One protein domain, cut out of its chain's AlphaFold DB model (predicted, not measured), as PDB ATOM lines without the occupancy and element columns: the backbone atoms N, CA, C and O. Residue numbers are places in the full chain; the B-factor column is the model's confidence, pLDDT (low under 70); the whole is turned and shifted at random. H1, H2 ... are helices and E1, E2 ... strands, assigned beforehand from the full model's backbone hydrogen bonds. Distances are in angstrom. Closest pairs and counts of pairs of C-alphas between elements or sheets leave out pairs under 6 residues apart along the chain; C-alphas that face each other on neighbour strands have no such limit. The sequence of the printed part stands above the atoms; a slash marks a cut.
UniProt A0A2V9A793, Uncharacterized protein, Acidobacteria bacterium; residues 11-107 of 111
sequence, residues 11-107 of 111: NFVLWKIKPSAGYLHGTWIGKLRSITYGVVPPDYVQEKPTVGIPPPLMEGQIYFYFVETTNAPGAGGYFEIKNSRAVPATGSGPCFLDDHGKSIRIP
ATOM      1  N   ASN A  11     -37.908  56.335 -16.432       69.19
ATOM      2  CA  ASN A  11     -36.892  57.023 -15.628       69.19
ATOM      3  C   ASN A  11     -35.948  56.083 -14.850       69.19
ATOM      4  O   ASN A  11     -34.824  56.481 -14.544       69.19
ATOM      5  N   PHE A  12     -36.359  54.847 -14.543       73.06
ATOM      6  CA  PHE A  12     -35.551  53.874 -13.782       73.06
ATOM      7  C   PHE A  12     -34.945  52.769 -14.650       73.06
ATOM      8  O   PHE A  12     -34.174  51.942 -14.158       73.06
ATOM      9  N   VAL A  13     -35.280  52.746 -15.940       86.94
ATOM     10  CA  VAL A  13     -34.824  51.716 -16.870       86.94
ATOM     11  C   VAL A  13     -33.355  51.943 -17.223       86.94
ATOM     12  O   VAL A  13     -33.012  52.855 -17.975       86.94
ATOM     13  N   LEU A  14     -32.486  51.074 -16.702       92.12
ATOM     14  CA  LEU A  14     -31.045  51.101 -16.984       92.12
ATOM     15  C   LEU A  14     -30.713  50.590 -18.389       92.12
ATOM     16  O   LEU A  14     -29.797  51.091 -19.039       92.12
ATOM     17  N   TRP A  15     -31.458  49.585 -18.850       95.25
ATOM     18  CA  TRP A  15     -31.256  48.957 -20.145       95.25
ATOM     19  C   TRP A  15     -32.575  48.443 -20.706       95.25
ATOM     20  O   TRP A  15     -33.358  47.818 -19.990       95.25
ATOM     21  N   LYS A  16     -32.810  48.703 -21.992       94.56
ATOM     22  CA  LYS A  16     -34.003  48.252 -22.710       94.56
ATOM     23  C   LYS A  16     -33.646  47.907 -24.139       94.56
ATOM     24  O   LYS A  16     -32.997  48.696 -24.826       94.56
ATOM     25  N   ILE A  17     -34.130  46.761 -24.595       93.75
ATOM     26  CA  ILE A  17     -34.059  46.333 -25.988       93.75
ATOM     27  C   ILE A  17     -35.468  46.072 -26.508       93.75
ATOM     28  O   ILE A  17     -36.357  45.692 -25.747       93.75
ATOM     29  N   LYS A  18     -35.667  46.252 -27.810       93.19
ATOM     30  CA  LYS A  18     -36.920  45.919 -28.494       93.19
ATOM     31  C   LYS A  18     -36.642  45.285 -29.853       93.19
ATOM     32  O   LYS A  18     -35.565  45.520 -30.400       93.19
ATOM     33  N   PRO A  19     -37.580  44.510 -30.415       93.00
ATOM     34  CA  PRO A  19     -37.458  44.008 -31.777       93.00
ATOM     35  C   PRO A  19     -37.204  45.125 -32.797       93.00
ATOM     36  O   PRO A  19     -37.862  46.169 -32.756       93.00
ATOM     37  N   SER A  20     -36.277  44.899 -33.727       91.94
ATOM     38  CA  SER A  20     -35.876  45.887 -34.738       91.94
ATOM     39  C   SER A  20     -36.971  46.155 -35.777       91.94
ATOM     40  O   SER A  20     -37.162  47.295 -36.196       91.94
ATOM     41  N   ALA A  21     -37.725  45.121 -36.158       90.62
ATOM     42  CA  ALA A  21     -38.761  45.171 -37.191       90.62
ATOM     43  C   ALA A  21     -40.194  45.273 -36.626       90.62
ATOM     44  O   ALA A  21     -41.163  44.986 -37.325       90.62
ATOM     45  N   GLY A  22     -40.345  45.687 -35.363       84.62
ATOM     46  CA  GLY A  22     -41.639  45.813 -34.686       84.62
ATOM     47  C   GLY A  22     -41.949  44.650 -33.743       84.62
ATOM     48  O   GLY A  22     -41.339  43.589 -33.817       84.62
ATOM     49  N   TYR A  23     -42.903  44.868 -32.833       78.62
ATOM     50  CA  TYR A  23     -43.135  44.050 -31.630       78.62
ATOM     51  C   TYR A  23     -43.200  42.527 -31.872       78.62
ATOM     52  O   TYR A  23     -42.702  41.756 -31.059       78.62
ATOM     53  N   LEU A  24     -43.750  42.096 -33.011       81.75
ATOM     54  CA  LEU A  24     -43.950  40.683 -33.360       81.75
ATOM     55  C   LEU A  24     -42.768  40.037 -34.109       81.75
ATOM     56  O   LEU A  24     -42.833  38.857 -34.446       81.75
ATOM     57  N   HIS A  25     -41.712  40.796 -34.408       83.75
ATOM     58  CA  HIS A  25     -40.677  40.408 -35.374       83.75
ATOM     59  C   HIS A  25     -39.281  40.219 -34.760       83.75
ATOM     60  O   HIS A  25     -38.293  40.175 -35.485       83.75
ATOM     61  N   GLY A  26     -39.184  40.111 -33.433       82.81
ATOM     62  CA  GLY A  26     -37.926  39.782 -32.760       82.81
ATOM     63  C   GLY A  26     -37.614  38.286 -32.822       82.81
ATOM     64  O   GLY A  26     -38.504  37.454 -33.033       82.81
ATOM     65  N   THR A  27     -36.352  37.921 -32.579       86.38
ATOM     66  CA  THR A  27     -35.993  36.511 -32.376       86.38
ATOM     67  C   THR A  27     -36.786  35.936 -31.197       86.38
ATOM     68  O   THR A  27     -36.770  36.466 -30.092       86.38
ATOM     69  N   TRP A  28     -37.456  34.806 -31.419       82.31
ATOM     70  CA  TRP A  28     -38.280  34.129 -30.415       82.31
ATOM     71  C   TRP A  28     -37.484  33.799 -29.148       82.31
ATOM     72  O   TRP A  28     -36.369  33.282 -29.229       82.31
ATOM     73  N   ILE A  29     -38.090  33.992 -27.972       77.56
ATOM     74  CA  ILE A  29     -37.397  33.822 -26.685       77.56
ATOM     75  C   ILE A  29     -36.786  32.424 -26.498       77.56
ATOM     76  O   ILE A  29     -35.663  32.293 -26.016       77.56
ATOM     77  N   GLY A  30     -37.460  31.377 -26.990       78.00
ATOM     78  CA  GLY A  30     -36.935  30.006 -26.969       78.00
ATOM     79  C   GLY A  30     -35.688  29.799 -27.841       78.00
ATOM     80  O   GLY A  30     -34.884  28.914 -27.558       78.00
ATOM     81  N   LYS A  31     -35.487  30.625 -28.878       85.12
ATOM     82  CA  LYS A  31     -34.275  30.613 -29.714       85.12
ATOM     83  C   LYS A  31     -33.143  31.440 -29.113       85.12
ATOM     84  O   LYS A  31     -31.990  31.064 -29.293       85.12
ATOM     85  N   LEU A  32     -33.460  32.519 -28.392       83.06
ATOM     86  CA  LEU A  32     -32.457  33.356 -27.726       83.06
ATOM     87  C   LEU A  32     -31.673  32.583 -26.660       83.06
ATOM     88  O   LEU A  32     -30.482  32.826 -26.502       83.06
ATOM     89  N   ARG A  33     -32.320  31.627 -25.973       82.88
ATOM     90  CA  ARG A  33     -31.796  30.817 -24.848       82.88
ATOM     91  C   ARG A  33     -31.404  31.628 -23.606       82.88
ATOM     92  O   ARG A  33     -31.811  31.267 -22.508       82.88
ATOM     93  N   SER A  34     -30.646  32.707 -23.768       86.75
ATOM     94  CA  SER A  34     -30.192  33.610 -22.710       86.75
ATOM     95  C   SER A  34     -30.087  35.042 -23.228       86.75
ATOM     96  O   SER A  34     -29.678  35.261 -24.366       86.75
ATOM     97  N   ILE A  35     -30.386  36.014 -22.369       88.56
ATOM     98  CA  ILE A  35     -30.152  37.437 -22.629       88.56
ATOM     99  C   ILE A  35     -29.051  37.904 -21.679       88.56
ATOM    100  O   ILE A  35     -29.178  37.756 -20.464       88.56
ATOM    101  N   THR A  36     -27.982  38.470 -22.234       92.19
ATOM    102  CA  THR A  36     -26.873  39.035 -21.460       92.19
ATOM    103  C   THR A  36     -27.055  40.542 -21.358       92.19
ATOM    104  O   THR A  36     -27.223  41.219 -22.370       92.19
ATOM    105  N   TYR A  37     -27.011  41.074 -20.137       93.94
ATOM    106  CA  TYR A  37     -27.148  42.507 -19.895       93.94
ATOM    107  C   TYR A  37     -26.111  43.315 -20.692       93.94
ATOM    108  O   TYR A  37     -24.919  43.010 -20.656       93.94
ATOM    109  N   GLY A  38     -26.576  44.334 -21.420       94.69
ATOM    110  CA  GLY A  38     -25.735  45.190 -22.265       94.69
ATOM    111  C   GLY A  38     -25.326  44.591 -23.610       94.69
ATOM    112  O   GLY A  38     -24.618  45.253 -24.367       94.69
ATOM    113  N   VAL A  39     -25.793  43.387 -23.947       94.38
ATOM    114  CA  VAL A  39     -25.562  42.762 -25.255       94.38
ATOM    115  C   VAL A  39     -26.882  42.691 -26.008       94.38
ATOM    116  O   VAL A  39     -27.812  42.010 -25.581       94.38
ATOM    117  N   VAL A  40     -26.970  43.394 -27.137       93.69
ATOM    118  CA  VAL A  40     -28.168  43.388 -27.987       93.69
ATOM    119  C   VAL A  40     -28.243  42.058 -28.753       93.69
ATOM    120  O   VAL A  40     -27.320  41.754 -29.510       93.69
ATOM    121  N   PRO A  41     -29.306  41.251 -28.579       92.38
ATOM    122  CA  PRO A  41     -29.468  40.008 -29.326       92.38
ATOM    123  C   PRO A  41     -29.792  40.241 -30.816       92.38
ATOM    124  O   PRO A  41     -30.222  41.335 -31.188       92.38
ATOM    125  N   PRO A  42     -29.660  39.214 -31.678       90.75
ATOM    126  CA  PRO A  42     -30.068  39.297 -33.083       90.75
ATOM    127  C   PRO A  42     -31.541  39.696 -33.248       90.75
ATOM    128  O   PRO A  42     -32.399  39.195 -32.525       90.75
ATOM    129  N   ASP A  43     -31.834  40.563 -34.220       92.00
ATOM    130  CA  ASP A  43     -33.166  41.135 -34.503       92.00
ATOM    131  C   ASP A  43     -33.737  42.054 -33.411       92.00
ATOM    132  O   ASP A  43     -34.922  42.394 -33.423       92.00
ATOM    133  N   TYR A  44     -32.892  42.506 -32.485       93.69
ATOM    134  CA  TYR A  44     -33.227  43.538 -31.512       93.69
ATOM    135  C   TYR A  44     -32.393  44.797 -31.740       93.69
ATOM    136  O   TYR A  44     -31.332  44.782 -32.362       93.69
ATOM    137  N   VAL A  45     -32.887  45.903 -31.202       95.00
ATOM    138  CA  VAL A  45     -32.170  47.171 -31.075       95.00
ATOM    139  C   VAL A  45     -32.220  47.630 -29.627       95.00
ATOM    140  O   VAL A  45     -33.199  47.381 -28.918       95.00
ATOM    141  N   GLN A  46     -31.170  48.320 -29.188       95.12
ATOM    142  CA  GLN A  46     -31.170  48.993 -27.897       95.12
ATOM    143  C   GLN A  46     -32.038  50.247 -27.975       95.12
ATOM    144  O   GLN A  46     -31.814  51.126 -28.800       95.12
ATOM    145  N   GLU A  47     -33.038  50.318 -27.105       93.88
ATOM    146  CA  GLU A  47     -33.868  51.505 -26.910       93.88
ATOM    147  C   GLU A  47     -33.302  52.382 -25.786       93.88
ATOM    148  O   GLU A  47     -33.296  53.611 -25.903       93.88
ATOM    149  N   LYS A  48     -32.768  51.752 -24.729       93.12
ATOM    150  CA  LYS A  48     -32.083  52.441 -23.631       93.12
ATOM    151  C   LYS A  48     -30.769  51.769 -23.236       93.12
ATOM    152  O   LYS A  48     -30.769  50.553 -23.056       93.12
ATOM    153  N   PRO A  49     -29.691  52.548 -23.034       93.44
ATOM    154  CA  PRO A  49     -29.571  53.963 -23.409       93.44
ATOM    155  C   PRO A  49     -29.636  54.146 -24.937       93.44
ATOM    156  O   PRO A  49     -29.262  53.249 -25.688       93.44
ATOM    157  N   THR A  50     -30.115  55.300 -25.413       91.88
ATOM    158  CA  THR A  50     -30.238  55.576 -26.862       91.88
ATOM    159  C   THR A  50     -28.880  55.575 -27.569       91.88
ATOM    160  O   THR A  50     -28.790  55.231 -28.742       91.88
ATOM    161  N   VAL A  51     -27.815  55.945 -26.852       87.38
ATOM    162  CA  VAL A  51     -26.435  55.942 -27.343       87.38
ATOM    163  C   VAL A  51     -25.533  55.330 -26.273       87.38
ATOM    164  O   VAL A  51     -25.689  55.625 -25.090       87.38
ATOM    165  N   GLY A  52     -24.573  54.508 -26.697       89.81
ATOM    166  CA  GLY A  52     -23.569  53.908 -25.819       89.81
ATOM    167  C   GLY A  52     -24.012  52.596 -25.171       89.81
ATOM    168  O   GLY A  52     -24.918  51.914 -25.647       89.81
ATOM    169  N   ILE A  53     -23.324  52.231 -24.091       92.12
ATOM    170  CA  ILE A  53     -23.573  51.009 -23.319       92.12
ATOM    171  C   ILE A  53     -24.361  51.339 -22.047       92.12
ATOM    172  O   ILE A  53     -24.199  52.438 -21.507       92.12
ATOM    173  N   PRO A  54     -25.216  50.428 -21.549       94.81
ATOM    174  CA  PRO A  54     -25.900  50.652 -20.284       94.81
ATOM    175  C   PRO A  54     -24.910  50.735 -19.109       94.81
ATOM    176  O   PRO A  54     -23.818  50.162 -19.183       94.81
ATOM    177  N   PRO A  55     -25.285  51.412 -18.006       93.62
ATOM    178  CA  PRO A  55     -24.456  51.486 -16.807       93.62
ATOM    179  C   PRO A  55     -24.111  50.092 -16.263       93.62
ATOM    180  O   PRO A  55     -24.957  49.191 -16.334       93.62
ATOM    181  N   PRO A  56     -22.906  49.903 -15.693       93.38
ATOM    182  CA  PRO A  56     -22.513  48.628 -15.110       93.38
ATOM    183  C   PRO A  56     -23.403  48.270 -13.916       93.38
ATOM    184  O   PRO A  56     -23.843  49.135 -13.158       93.38
ATOM    185  N   LEU A  57     -23.634  46.971 -13.737       92.81
ATOM    186  CA  LEU A  57     -24.316  46.445 -12.559       92.81
ATOM    187  C   LEU A  57     -23.322  46.364 -11.394       92.81
ATOM    188  O   LEU A  57     -22.172  45.968 -11.582       92.81
ATOM    189  N   MET A  58     -23.763  46.753 -10.200       91.56
ATOM    190  CA  MET A  58     -22.917  46.898  -9.017       91.56
ATOM    191  C   MET A  58     -23.128  45.746  -8.034       91.56
ATOM    192  O   MET A  58     -24.256  45.316  -7.803       91.56
ATOM    193  N   GLU A  59     -22.035  45.279  -7.434       92.38
ATOM    194  CA  GLU A  59     -22.027  44.259  -6.381       92.38
ATOM    195  C   GLU A  59     -22.903  44.679  -5.183       92.38
ATOM    196  O   GLU A  59     -22.865  45.834  -4.753       92.38
ATOM    197  N   GLY A  60     -23.707  43.749  -4.655       87.00
ATOM    198  CA  GLY A  60     -24.641  43.973  -3.543       87.00
ATOM    199  C   GLY A  60     -25.925  44.725  -3.910       87.00
ATOM    200  O   GLY A  60     -26.793  44.916  -3.057       87.00
ATOM    201  N   GLN A  61     -26.079  45.159  -5.165       85.44
ATOM    202  CA  GLN A  61     -27.271  45.869  -5.620       85.44
ATOM    203  C   GLN A  61     -28.319  44.897  -6.174       85.44
ATOM    204  O   GLN A  61     -28.003  43.991  -6.949       85.44
ATOM    205  N   ILE A  62     -29.583  45.127  -5.803       86.25
ATOM    206  CA  ILE A  62     -30.746  44.415  -6.344       86.25
ATOM    207  C   ILE A  62     -31.310  45.187  -7.538       86.25
ATOM    208  O   ILE A  62     -31.515  46.404  -7.465       86.25
ATOM    209  N   TYR A  63     -31.606  44.452  -8.603       87.44
ATOM    210  CA  TYR A  63     -32.204  44.923  -9.844       87.44
ATOM    211  C   TYR A  63     -33.469  44.127 -10.162       87.44
ATOM    212  O   TYR A  63     -33.645  43.000  -9.699       87.44
ATOM    213  N   PHE A  64     -34.340  44.716 -10.975       87.75
ATOM    214  CA  PHE A  64     -35.525  44.065 -11.521       87.75
ATOM    215  C   PHE A  64     -35.352  43.885 -13.028       87.75
ATOM    216  O   PHE A  64     -34.885  44.802 -13.706       87.75
ATOM    217  N   TYR A  65     -35.735  42.723 -13.549       90.19
ATOM    218  CA  TYR A  65     -35.885  42.508 -14.984       90.19
ATOM    219  C   TYR A  65     -37.348  42.250 -15.319       90.19
ATOM    220  O   TYR A  65     -38.085  41.649 -14.535       90.19
ATOM    221  N   PHE A  66     -37.737  42.656 -16.522       88.25
ATOM    222  CA  PHE A  66     -39.033  42.346 -17.098       88.25
ATOM    223  C   PHE A  66     -38.874  42.032 -18.580       88.25
ATOM    224  O   PHE A  66     -38.147  42.718 -19.298       88.25
ATOM    225  N   VAL A  67     -39.537  40.970 -19.018       88.25
ATOM    226  CA  VAL A  67     -39.534  40.488 -20.390       88.25
ATOM    227  C   VAL A  67     -40.977  40.363 -20.839       88.25
ATOM    228  O   VAL A  67     -41.713  39.483 -20.390       88.25
ATOM    229  N   GLU A  68     -41.362  41.248 -21.749       84.50
ATOM    230  CA  GLU A  68     -42.616  41.131 -22.474       84.50
ATOM    231  C   GLU A  68     -42.472  40.111 -23.599       84.50
ATOM    232  O   GLU A  68     -41.484  40.096 -24.337       84.50
ATOM    233  N   THR A  69     -43.480  39.260 -23.747       80.62
ATOM    234  CA  THR A  69     -43.528  38.236 -24.788       80.62
ATOM    235  C   THR A  69     -44.842  38.313 -25.547       80.62
ATOM    236  O   THR A  69     -45.895  38.574 -24.971       80.62
ATOM    237  N   THR A  70     -44.798  38.028 -26.846       76.19
ATOM    238  CA  THR A  70     -45.999  37.862 -27.674       76.19
ATOM    239  C   THR A  70     -46.518  36.429 -27.561       76.19
ATOM    240  O   THR A  70     -45.737  35.493 -27.716       76.19
ATOM    241  N   ASN A  71     -47.829  36.244 -27.363       79.56
ATOM    242  CA  ASN A  71     -48.494  34.928 -27.311       79.56
ATOM    243  C   ASN A  71     -47.908  33.949 -26.274       79.56
ATOM    244  O   ASN A  71     -48.058  32.734 -26.398       79.56
ATOM    245  N   ALA A  72     -47.251  34.472 -25.242       79.81
ATOM    246  CA  ALA A  72     -46.748  33.722 -24.101       79.81
ATOM    247  C   ALA A  72     -46.819  34.610 -22.848       79.81
ATOM    248  O   ALA A  72     -46.861  35.838 -22.984       79.81
ATOM    249  N   PRO A  73     -46.831  34.028 -21.637       81.75
ATOM    250  CA  PRO A  73     -46.697  34.801 -20.410       81.75
ATOM    251  C   PRO A  73     -45.350  35.527 -20.368       81.75
ATOM    252  O   PRO A  73     -44.305  34.910 -20.586       81.75
ATOM    253  N   GLY A  74     -45.382  36.821 -20.043       83.00
ATOM    254  CA  GLY A  74     -44.170  37.572 -19.735       83.00
ATOM    255  C   GLY A  74     -43.483  37.038 -18.477       83.00
ATOM    256  O   GLY A  74     -44.082  36.318 -17.673       83.00
ATOM    257  N   ALA A  75     -42.222  37.414 -18.289       85.75
ATOM    258  CA  ALA A  75     -41.437  37.027 -17.122       85.75
ATOM    259  C   ALA A  75     -40.844  38.263 -16.449       85.75
ATOM    260  O   ALA A  75     -40.320  39.148 -17.117       85.75
ATOM    261  N   GLY A  76     -40.878  38.306 -15.122       87.50
ATOM    262  CA  GLY A  76     -40.203  39.342 -14.352       87.50
ATOM    263  C   GLY A  76     -39.697  38.802 -13.029       87.50
ATOM    264  O   GLY A  76     -40.239  37.831 -12.499       87.50
ATOM    265  N   GLY A  77     -38.644  39.414 -12.506       87.94
ATOM    266  CA  GLY A  77     -38.017  38.955 -11.275       87.94
ATOM    267  C   GLY A  77     -36.919  39.883 -10.788       87.94
ATOM    268  O   GLY A  77     -36.478  40.787 -11.499       87.94
ATOM    269  N   TYR A  78     -36.481  39.642  -9.557       89.62
ATOM    270  CA  TYR A  78     -35.375  40.367  -8.951       89.62
ATOM    271  C   TYR A  78     -34.112  39.518  -8.953       89.62
ATOM    272  O   TYR A  78     -34.153  38.296  -8.774       89.62
ATOM    273  N   PHE A  79     -32.978  40.180  -9.127       91.44
ATOM    274  CA  PHE A  79     -31.671  39.565  -8.976       91.44
ATOM    275  C   PHE A  79     -30.718  40.524  -8.273       91.44
ATOM    276  O   PHE A  79     -30.849  41.741  -8.385       91.44
ATOM    277  N   GLU A  80     -29.759  39.964  -7.553       91.19
ATOM    278  CA  GLU A  80     -28.667  40.698  -6.920       91.19
ATOM    279  C   GLU A  80     -27.357  40.331  -7.616       91.19
ATOM    280  O   GLU A  80     -27.198  39.197  -8.081       91.19
ATOM    281  N   ILE A  81     -26.409  41.263  -7.695       92.62
ATOM    282  CA  ILE A  81     -25.045  40.920  -8.103       92.62
ATOM    283  C   ILE A  81     -24.270  40.453  -6.872       92.62
ATOM    284  O   ILE A  81     -23.991  41.253  -5.982       92.62
ATOM    285  N   LYS A  82     -23.932  39.158  -6.838       92.44
ATOM    286  CA  LYS A  82     -23.069  38.539  -5.824       92.44
ATOM    287  C   LYS A  82     -21.883  37.846  -6.465       92.44
ATOM    288  O   LYS A  82     -22.058  37.000  -7.343       92.44
ATOM    289  N   ASN A  83     -20.683  38.144  -5.987       93.00
ATOM    290  CA  ASN A  83     -19.415  37.644  -6.501       93.00
ATOM    291  C   ASN A  83     -19.333  37.789  -8.031       93.00
ATOM    292  O   ASN A  83     -19.007  36.829  -8.735       93.00
ATOM    293  N   SER A  84     -19.691  38.972  -8.551       88.25
ATOM    294  CA  SER A  84     -19.740  39.266  -9.996       88.25
ATOM    295  C   SER A  84     -20.692  38.374 -10.813       88.25
ATOM    296  O   SER A  84     -20.508  38.193 -12.017       88.25
ATOM    297  N   ARG A  85     -21.720  37.797 -10.179       90.81
ATOM    298  CA  ARG A  85     -22.751  36.978 -10.832       90.81
ATOM    299  C   ARG A  85     -24.143  37.458 -10.450       90.81
ATOM    300  O   ARG A  85     -24.383  37.812  -9.302       90.81
ATOM    301  N   ALA A  86     -25.073  37.409 -11.398       92.06
ATOM    302  CA  ALA A  86     -26.486  37.609 -11.108       92.06
ATOM    303  C   ALA A  86     -27.042  36.370 -10.394       92.06
ATOM    304  O   ALA A  86     -26.996  35.263 -10.937       92.06
ATOM    305  N   VAL A  87     -27.566  36.554  -9.183       93.38
ATOM    306  CA  VAL A  87     -28.242  35.505  -8.412       93.38
ATOM    307  C   VAL A  87     -29.707  35.884  -8.185       93.38
ATOM    308  O   VAL A  87     -29.981  37.058  -7.926       93.38
ATOM    309  N   PRO A  88     -30.658  34.932  -8.271       92.12
ATOM    310  CA  PRO A  88     -32.055  35.209  -7.951       92.12
ATOM    311  C   PRO A  88     -32.182  35.796  -6.547       92.12
ATOM    312  O   PRO A  88     -31.570  35.293  -5.602       92.12
ATOM    313  N   ALA A  89     -32.979  36.850  -6.414       87.56
ATOM    314  CA  ALA A  89     -33.220  37.512  -5.143       87.56
ATOM    315  C   ALA A  89     -34.722  37.681  -4.911       87.56
ATOM    316  O   ALA A  89     -35.502  37.870  -5.842       87.56
ATOM    317  N   THR A  90     -35.129  37.663  -3.647       78.19
ATOM    318  CA  THR A  90     -36.406  38.237  -3.224       78.19
ATOM    319  C   THR A  90     -36.189  39.721  -2.986       78.19
ATOM    320  O   THR A  90     -35.603  40.117  -1.984       78.19
ATOM    321  N   GLY A  91     -36.636  40.541  -3.930       63.12
ATOM    322  CA  GLY A  91     -36.751  41.979  -3.738       63.12
ATOM    323  C   GLY A  91     -38.183  42.341  -3.365       63.12
ATOM    324  O   GLY A  91     -39.129  41.843  -3.973       63.12
ATOM    325  N   SER A  92     -38.356  43.252  -2.412       59.31
ATOM    326  CA  SER A  92     -39.482  44.173  -2.501       59.31
ATOM    327  C   SER A  92     -39.097  45.180  -3.577       59.31
ATOM    328  O   SER A  92     -38.073  45.861  -3.446       59.31
ATOM    329  N   GLY A  93     -39.875  45.270  -4.651       57.91
ATOM    330  CA  GLY A  93     -39.772  46.414  -5.551       57.91
ATOM    331  C   GLY A  93     -39.804  47.726  -4.761       57.91
ATOM    332  O   GLY A  93     -40.272  47.712  -3.623       57.91
ATOM    333  N   PRO A  94     -39.292  48.850  -5.296       60.50
ATOM    334  CA  PRO A  94     -39.415  50.137  -4.635       60.50
ATOM    335  C   PRO A  94     -40.843  50.314  -4.131       60.50
ATOM    336  O   PRO A  94     -41.806  50.099  -4.864       60.50
ATOM    337  N   CYS A  95     -40.958  50.627  -2.849       63.44
ATOM    338  CA  CYS A  95     -42.243  50.908  -2.258       63.44
ATOM    339  C   CYS A  95     -42.626  52.314  -2.675       63.44
ATOM    340  O   CYS A  95     -41.781  53.207  -2.759       63.44
ATOM    341  N   PHE A  96     -43.901  52.495  -2.973       64.31
ATOM    342  CA  PHE A  96     -44.425  53.782  -3.367       64.31
ATOM    343  C   PHE A  96     -45.530  54.175  -2.401       64.31
ATOM    344  O   PHE A  96     -46.374  53.352  -2.045       64.31
ATOM    345  N   LEU A  97     -45.488  55.424  -1.960       64.75
ATOM    346  CA  LEU A  97     -46.562  56.059  -1.215       64.75
ATOM    347  C   LEU A  97     -47.424  56.846  -2.205       64.75
ATOM    348  O   LEU A  97     -46.874  57.530  -3.069       64.75
ATOM    349  N   ASP A  98     -48.747  56.779  -2.062       67.31
ATOM    350  CA  ASP A  98     -49.615  57.785  -2.674       67.31
ATOM    351  C   ASP A  98     -49.575  59.062  -1.827       67.31
ATOM    352  O   ASP A  98     -49.920  59.044  -0.645       67.31
ATOM    353  N   ASP A  99     -49.129  60.154  -2.434       64.81
ATOM    354  CA  ASP A  99     -49.170  61.499  -1.872       64.81
ATOM    355  C   ASP A  99     -50.035  62.377  -2.780       64.81
ATOM    356  O   ASP A  99     -49.591  62.845  -3.831       64.81
ATOM    357  N   HIS A 100     -51.308  62.545  -2.415       70.81
ATOM    358  CA  HIS A 100     -52.281  63.343  -3.171       70.81
ATOM    359  C   HIS A 100     -52.362  62.968  -4.670       70.81
ATOM    360  O   HIS A 100     -52.410  63.842  -5.542       70.81
ATOM    361  N   GLY A 101     -52.372  61.665  -4.981       58.78
ATOM    362  CA  GLY A 101     -52.420  61.153  -6.358       58.78
ATOM    363  C   GLY A 101     -51.065  61.105  -7.076       58.78
ATOM    364  O   GLY A 101     -51.009  60.797  -8.272       58.78
ATOM    365  N   LYS A 102     -49.966  61.415  -6.379       49.94
ATOM    366  CA  LYS A 102     -48.592  61.256  -6.862       49.94
ATOM    367  C   LYS A 102     -47.956  60.033  -6.199       49.94
ATOM    368  O   LYS A 102     -47.851  59.971  -4.983       49.94
ATOM    369  N   SER A 103     -47.464  59.090  -7.003       57.06
ATOM    370  CA  SER A 103     -46.656  57.964  -6.511       57.06
ATOM    371  C   SER A 103     -45.248  58.452  -6.181       57.06
ATOM    372  O   SER A 103     -44.507  58.852  -7.084       57.06
ATOM    373  N   ILE A 104     -44.891  58.461  -4.897       63.91
ATOM    374  CA  ILE A 104     -43.566  58.848  -4.404       63.91
ATOM    375  C   ILE A 104     -42.808  57.598  -3.987       63.91
ATOM    376  O   ILE A 104     -43.271  56.835  -3.140       63.91
ATOM    377  N   ARG A 105     -41.610  57.406  -4.546       63.34
ATOM    378  CA  ARG A 105     -40.716  56.325  -4.132       63.34
ATOM    379  C   ARG A 105     -40.274  56.533  -2.683       63.34
ATOM    380  O   ARG A 105     -39.645  57.539  -2.360       63.34
ATOM    381  N   ILE A 106     -40.550  55.549  -1.840       65.44
ATOM    382  CA  ILE A 106     -40.156  55.508  -0.432       65.44
ATOM    383  C   ILE A 106     -39.298  54.266  -0.148       65.44
ATOM    384  O   ILE A 106     -39.369  53.270  -0.879       65.44
ATOM    385  N   PRO A 107     -38.472  54.285   0.914       65.06
ATOM    386  CA  PRO A 107     -37.876  53.066   1.439       65.06
ATOM    387  C   PRO A 107     -38.974  52.058   1.779       65.06
ATOM    388  O   PRO A 107     -39.986  52.417   2.382       65.06
TER     389      PRO A 107
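What this domain is: This is residues 11 to 107 of the 111 residues of an uncharacterized protein of Acidobacteria bacterium (UniProt A0A2V9A793). A strongly twisted sheet of three strands, E3, E4 and E5, makes the main part, and a two-stranded ribbon, E1 and E2, forms a second small piece with the short helix H1 between its strands in the chain. A hairpin of E6 and E7 makes a small head set off at one end, farthest from the mean of the C-alphas. The printed part has 97 residues with seven named strands and one named helix, in the order E1 H1 E2 E3 E4 E5 E6 E7; under half of the residues, 42 of 97, are in named elements. The class is mostly strand, and the three sheets are antiparallel, the largest in the order E3 - E4 - E5. The whole is only just loose, close to compact, with a radius of gyration of the C-alphas of 15.4 A and spans of 40 by 38 by 30 A.

Where its parts are: In the largest sheet, E3 is residues 62 to 67, 17.0 A long, E4 is residues 75 to 82, 21.6 A, and E5 is residues 85 to 89, 11.9 A. C-alpha 75, where E4 begins, is at (-41.437, 37.027, -17.122). E1 is residues 16 to 19, 10.6 A, beginning at C-alpha 16 at (-34.003, 48.252, -22.710), and E2 is residues 44 to 48, 11.9 A. H1 is residues 29 to 32, 5.1 A. E6 is residues 95 to 99, 12.7 A, and E7 is residues 102 to 106, 12.1 A, ending at C-alpha 106 at (-40.156, 55.508, -0.432).

How they stand to each other: E3, E4 and E5 form a meander, each strand the antiparallel neighbour of the one before, with E3 and E5 as edge strands. E3 and E4 are a hairpin at 151 degrees, with N 67 and O 75 2.7 A apart, within hydrogen-bond range. E4 and E5 are a hairpin at 124 degrees, with N 82 and O 85 at 2.8 A. E1 and E2 are antiparallel at 149 degrees, with N 45 and O 18 at 2.8 A; both strands are apart from E3. H1 is not on the three-stranded sheet; it is too short for an O i to N i+4 pair, and its one O i to N i+3 pair is within range. E6 and E7 are a hairpin at 141 degrees, with N 106 and O 95 at 2.8 A, and E6 is apart from E5.

The domain as a whole: The C-alphas farthest apart are those of Lys 31 and His 100, 45.8 A. The printed part has no cut. The links H1 to E2 and E2 to E3 are long. The mean pLDDT of the printed part is 83.7; residue 11, residues 91 to 99 and residues 101 to 107 are under 70.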